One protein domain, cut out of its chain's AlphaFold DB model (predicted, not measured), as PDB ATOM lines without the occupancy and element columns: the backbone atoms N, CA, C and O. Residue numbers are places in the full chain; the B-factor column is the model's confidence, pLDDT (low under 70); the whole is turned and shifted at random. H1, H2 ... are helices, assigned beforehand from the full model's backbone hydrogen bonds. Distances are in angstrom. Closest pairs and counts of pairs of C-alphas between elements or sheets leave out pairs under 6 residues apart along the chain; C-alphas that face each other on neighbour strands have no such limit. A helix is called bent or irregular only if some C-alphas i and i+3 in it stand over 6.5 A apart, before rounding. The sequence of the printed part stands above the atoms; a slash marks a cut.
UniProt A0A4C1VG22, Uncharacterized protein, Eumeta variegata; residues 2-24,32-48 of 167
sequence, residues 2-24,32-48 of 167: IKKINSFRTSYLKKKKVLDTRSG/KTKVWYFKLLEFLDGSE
ATOM      1  N   ILE A   2     -59.549 446.306 -36.523       72.94
ATOM      2  CA  ILE A   2     -60.996 446.576 -36.367       72.94
ATOM      3  C   ILE A   2     -61.824 446.259 -37.629       72.94
ATOM      4  O   ILE A   2     -62.846 445.580 -37.548       72.94
ATOM      5  N   LYS A   3     -61.339 446.649 -38.819       76.38
ATOM      6  CA  LYS A   3     -62.018 446.376 -40.103       76.38
ATOM      7  C   LYS A   3     -62.304 444.881 -40.335       76.38
ATOM      8  O   LYS A   3     -63.351 444.537 -40.876       76.38
ATOM      9  N   LYS A   4     -61.409 443.985 -39.893       73.94
ATOM     10  CA  LYS A   4     -61.597 442.529 -40.034       73.94
ATOM     11  C   LYS A   4     -62.691 442.008 -39.097       73.94
ATOM     12  O   LYS A   4     -63.534 441.238 -39.537       73.94
ATOM     13  N   ILE A   5     -62.726 442.474 -37.847       78.56
ATOM     14  CA  ILE A   5     -63.751 442.088 -36.859       78.56
ATOM     15  C   ILE A   5     -65.143 442.524 -37.334       78.56
ATOM     16  O   ILE A   5     -66.091 441.742 -37.278       78.56
ATOM     17  N   ASN A   6     -65.257 443.732 -37.889       76.62
ATOM     18  CA  ASN A   6     -66.523 444.234 -38.428       76.62
ATOM     19  C   ASN A   6     -66.973 443.466 -39.682       76.62
ATOM     20  O   ASN A   6     -68.164 443.216 -39.859       76.62
ATOM     21  N   SER A   7     -66.035 443.017 -40.521       79.00
ATOM     22  CA  SER A   7     -66.344 442.136 -41.656       79.00
ATOM     23  C   SER A   7     -66.921 440.786 -41.201       79.00
ATOM     24  O   SER A   7     -67.931 440.321 -41.737       79.00
ATOM     25  N   PHE A   8     -66.358 440.190 -40.142       80.44
ATOM     26  CA  PHE A   8     -66.896 438.953 -39.566       80.44
ATOM     27  C   PHE A   8     -68.276 439.158 -38.927       80.44
ATOM     28  O   PHE A   8     -69.176 438.361 -39.187       80.44
ATOM     29  N   ARG A   9     -68.480 440.248 -38.173       80.12
ATOM     30  CA  ARG A   9     -69.784 440.601 -37.579       80.12
ATOM     31  C   ARG A   9     -70.874 440.772 -38.630       80.12
ATOM     32  O   ARG A   9     -71.915 440.136 -38.545       80.12
ATOM     33  N   THR A  10     -70.626 441.591 -39.648       80.38
ATOM     34  CA  THR A  10     -71.623 441.866 -40.696       80.38
ATOM     35  C   THR A  10     -71.992 440.605 -41.479       80.38
ATOM     36  O   THR A  10     -73.162 440.387 -41.784       80.38
ATOM     37  N   SER A  11     -71.016 439.739 -41.758       81.56
ATOM     38  CA  SER A  11     -71.249 438.455 -42.426       81.56
ATOM     39  C   SER A  11     -72.039 437.473 -41.556       81.56
ATOM     40  O   SER A  11     -72.915 436.774 -42.066       81.56
ATOM     41  N   TYR A  12     -71.750 437.430 -40.252       84.44
ATOM     42  CA  TYR A  12     -72.480 436.623 -39.273       84.44
ATOM     43  C   TYR A  12     -73.941 437.077 -39.152       84.44
ATOM     44  O   TYR A  12     -74.843 436.271 -39.356       84.44
ATOM     45  N   LEU A  13     -74.179 438.377 -38.943       81.19
ATOM     46  CA  LEU A  13     -75.522 438.944 -38.780       81.19
ATOM     47  C   LEU A  13     -76.400 438.762 -40.019       81.19
ATOM     48  O   LEU A  13     -77.573 438.421 -39.900       81.19
ATOM     49  N   LYS A  14     -75.837 438.932 -41.222       81.75
ATOM     50  CA  LYS A  14     -76.567 438.669 -42.473       81.75
ATOM     51  C   LYS A  14     -77.039 437.219 -42.551       81.75
ATOM     52  O   LYS A  14     -78.192 436.970 -42.880       81.75
ATOM     53  N   LYS A  15     -76.160 436.268 -42.230       80.31
ATOM     54  CA  LYS A  15     -76.497 434.839 -42.238       80.31
ATOM     55  C   LYS A  15     -77.491 434.474 -41.137       80.31
ATOM     56  O   LYS A  15     -78.383 433.680 -41.402       80.31
ATOM     57  N   LYS A  16     -77.360 435.068 -39.946       80.06
ATOM     58  CA  LYS A  16     -78.296 434.872 -38.837       80.06
ATOM     59  C   LYS A  16     -79.702 435.349 -39.206       80.06
ATOM     60  O   LYS A  16     -80.631 434.565 -39.120       80.06
ATOM     61  N   LYS A  17     -79.844 436.569 -39.738       78.19
ATOM     62  CA  LYS A  17     -81.147 437.087 -40.193       78.19
ATOM     63  C   LYS A  17     -81.816 436.165 -41.211       78.19
ATOM     64  O   LYS A  17     -83.003 435.909 -41.099       78.19
ATOM     65  N   VAL A  18     -81.050 435.637 -42.168       77.94
ATOM     66  CA  VAL A  18     -81.566 434.671 -43.153       77.94
ATOM     67  C   VAL A  18     -82.053 433.386 -42.474       77.94
ATOM     68  O   VAL A  18     -83.107 432.874 -42.837       77.94
ATOM     69  N   LEU A  19     -81.312 432.887 -41.483       74.00
ATOM     70  CA  LEU A  19     -81.683 431.711 -40.695       74.00
ATOM     71  C   LEU A  19     -82.981 431.956 -39.913       74.00
ATOM     72  O   LEU A  19     -83.926 431.190 -40.066       74.00
ATOM     73  N   ASP A  20     -83.067 433.074 -39.193       70.50
ATOM     74  CA  ASP A  20     -84.241 433.450 -38.397       70.50
ATOM     75  C   ASP A  20     -85.488 433.638 -39.278       70.50
ATOM     76  O   ASP A  20     -86.565 433.139 -38.954       70.50
ATOM     77  N   THR A  21     -85.348 434.286 -40.442       69.88
ATOM     78  CA  THR A  21     -86.463 434.453 -41.393       69.88
ATOM     79  C   THR A  21     -86.932 433.138 -42.009       69.88
ATOM     80  O   THR A  21     -88.094 433.021 -42.386       69.88
ATOM     81  N   ARG A  22     -86.042 432.145 -42.124       63.91
ATOM     82  CA  ARG A  22     -86.348 430.856 -42.752       63.91
ATOM     83  C   ARG A  22     -86.951 429.868 -41.754       63.91
ATOM     84  O   ARG A  22     -87.859 429.140 -42.133       63.91
ATOM     85  N   SER A  23     -86.534 429.914 -40.488       60.28
ATOM     86  CA  SER A  23     -87.126 429.114 -39.405       60.28
ATOM     87  C   SER A  23     -88.582 429.488 -39.095       60.28
ATOM     88  O   SER A  23     -89.313 428.677 -38.539       60.28
ATOM     89  N   GLY A  24     -89.029 430.694 -39.465       55.34
ATOM     90  CA  GLY A  24     -90.423 431.127 -39.303       55.34
ATOM     91  C   GLY A  24     -91.371 430.710 -40.436       55.34
ATOM     92  O   GLY A  24     -92.578 430.898 -40.315       55.34
ATOM     93  N   LYS A  32     -79.810 424.440 -40.284       60.44
ATOM     94  CA  LYS A  32     -78.561 424.477 -39.526       60.44
ATOM     95  C   LYS A  32     -77.472 424.945 -40.471       60.44
ATOM     96  O   LYS A  32     -77.191 424.326 -41.499       60.44
ATOM     97  N   THR A  33     -76.833 426.061 -40.134       63.41
ATOM     98  CA  THR A  33     -75.653 426.513 -40.872       63.41
ATOM     99  C   THR A  33     -74.624 425.381 -40.896       63.41
ATOM    100  O   THR A  33     -74.076 424.999 -39.868       63.41
ATOM    101  N   LYS A  34     -74.308 424.860 -42.091       65.38
ATOM    102  CA  LYS A  34     -73.324 423.773 -42.325       65.38
ATOM    103  C   LYS A  34     -71.889 424.129 -41.896       65.38
ATOM    104  O   LYS A  34     -70.937 423.385 -42.101       65.38
ATOM    105  N   VAL A  35     -71.705 425.323 -41.352       71.81
ATOM    106  CA  VAL A  35     -70.421 425.953 -41.142       71.81
ATOM    107  C   VAL A  35     -70.065 425.840 -39.666       71.81
ATOM    108  O   VAL A  35     -70.613 426.557 -38.834       71.81
ATOM    109  N   TRP A  36     -69.119 424.954 -39.351       74.88
ATOM    110  CA  TRP A  36     -68.700 424.615 -37.984       74.88
ATOM    111  C   TRP A  36     -68.340 425.832 -37.114       74.88
ATOM    112  O   TRP A  36     -68.586 425.830 -35.910       74.88
ATOM    113  N   TYR A  37     -67.803 426.901 -37.716       73.75
ATOM    114  CA  TYR A  37     -67.415 428.111 -36.989       73.75
ATOM    115  C   TYR A  37     -68.590 429.040 -36.667       73.75
ATOM    116  O   TYR A  37     -68.415 429.979 -35.898       73.75
ATOM    117  N   PHE A  38     -69.780 428.821 -37.234       81.00
ATOM    118  CA  PHE A  38     -70.923 429.707 -37.012       81.00
ATOM    119  C   PHE A  38     -71.355 429.702 -35.541       81.00
ATOM    120  O   PHE A  38     -71.553 430.764 -34.961       81.00
ATOM    121  N   LYS A  39     -71.352 428.525 -34.902       79.56
ATOM    122  CA  LYS A  39     -71.603 428.371 -33.460       79.56
ATOM    123  C   LYS A  39     -70.537 429.058 -32.597       79.56
ATOM    124  O   LYS A  39     -70.830 429.588 -31.535       79.56
ATOM    125  N   LEU A  40     -69.292 429.117 -33.072       80.56
ATOM    126  CA  LEU A  40     -68.218 429.836 -32.378       80.56
ATOM    127  C   LEU A  40     -68.364 431.358 -32.469       80.56
ATOM    128  O   LEU A  40     -67.700 432.053 -31.711       80.56
ATOM    129  N   LEU A  41     -69.194 431.874 -33.380       81.06
ATOM    130  CA  LEU A  41     -69.464 433.303 -33.551       81.06
ATOM    131  C   LEU A  41     -70.727 433.769 -32.812       81.06
ATOM    132  O   LEU A  41     -71.019 434.960 -32.828       81.06
ATOM    133  N   GLU A  42     -71.421 432.872 -32.107       81.75
ATOM    134  CA  GLU A  42     -72.630 433.173 -31.326       81.75
ATOM    135  C   GLU A  42     -72.400 434.267 -30.272       81.75
ATOM    136  O   GLU A  42     -73.270 435.089 -30.007       81.75
ATOM    137  N   PHE A  43     -71.178 434.387 -29.743       79.19
ATOM    138  CA  PHE A  43     -70.834 435.460 -28.803       79.19
ATOM    139  C   PHE A  43     -70.930 436.874 -29.405       79.19
ATOM    140  O   PHE A  43     -70.948 437.848 -28.652       79.19
ATOM    141  N   LEU A  44     -70.939 437.014 -30.735       79.00
ATOM    142  CA  LEU A  44     -71.097 438.313 -31.392       79.00
ATOM    143  C   LEU A  44     -72.527 438.848 -31.272       79.00
ATOM    144  O   LEU A  44     -72.725 440.056 -31.392       79.00
ATOM    145  N   ASP A  45     -73.490 437.975 -30.995       73.81
ATOM    146  CA  ASP A  45     -74.915 438.286 -30.945       73.81
ATOM    147  C   ASP A  45     -75.281 439.215 -29.774       73.81
ATOM    148  O   ASP A  45     -76.034 440.168 -29.926       73.81
ATOM    149  N   GLY A  46     -74.636 439.034 -28.617       65.75
ATOM    150  CA  GLY A  46     -74.833 439.895 -27.444       65.75
ATOM    151  C   GLY A  46     -74.136 441.259 -27.521       65.75
ATOM    152  O   GLY A  46     -74.235 442.048 -26.585       65.75
ATOM    153  N   SER A  47     -73.399 441.548 -28.602       61.84
ATOM    154  CA  SER A  47     -72.631 442.797 -28.730       61.84
ATOM    155  C   SER A  47     -73.394 443.953 -29.385       61.84
ATOM    156  O   SER A  47     -72.858 445.058 -29.454       61.84
ATOM    157  N   GLU A  48     -74.640 443.739 -29.824       56.62
ATOM    158  CA  GLU A  48     -75.461 444.792 -30.444       56.62
ATOM    159  C   GLU A  48     -75.919 445.868 -29.444       56.62
ATOM    160  O   GLU A  48     -76.108 447.022 -29.819       56.62
TER     161      GLU A  48
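What this domain is: This is residues 2 to 24 and 32 to 48 of the 167 residues of an uncharacterized protein of Eumeta variegata (UniProt A0A4C1VG22). One long helix, H1, makes the length of this domain, and a shorter, irregular helix, H2, crosses it near its middle at 80 degrees. The crossing is loose, with few contacts, and residues 32 to 38, with no named element, lead into H2. The printed part has 40 residues with two named helices, H1 then H2, and no named strand; the class is all helix. It is only just compact, close to loose, with a radius of gyration of the C-alphas of 10.4 A, and its C-alphas span 33 by 20 by 15 A, an elongated outline.

Where its parts are: H1, residues 2 to 23, measures 31.6 A from C-alpha 2 at (-60.996, 446.576, -36.367) to C-alpha 23 at (-87.126, 429.114, -39.405). H2, residues 39 to 48, measures 17.1 A and ends with C-alpha 48 at (-75.461, 444.792, -30.444). H2 is irregular: C-alphas 40 and 43 are 7.2 A apart.

How they stand to each other: H1 and H2 only just touch, with 3 pairs of C-alphas within 8 A. The closest C-alphas of the two are those of Arg 9 and Leu 44, 6.7 A apart. H1 touches H2 with residues 9 to 13 alone. Their lines are about perpendicular, at 80 degrees, and their centres are 9.6 A apart. In H1 every O i to N i+4 pair is within hydrogen-bond range; in H2 0 of 6 such pairs are, beside 4 of 7 O i to N i+3 pairs.

The domain as a whole: The two C-alphas farthest apart are those of Ile 2 and Gly 24, 33.4 A. Residues 25 to 31 are not printed, in the link across the cut from H1 to H2; C-alphas 24 and 32 are 13.6 A apart. The mean pLDDT of the printed part is 74.2, and residues 21 to 24, 32 to 34 and 46 to 48 are under 70.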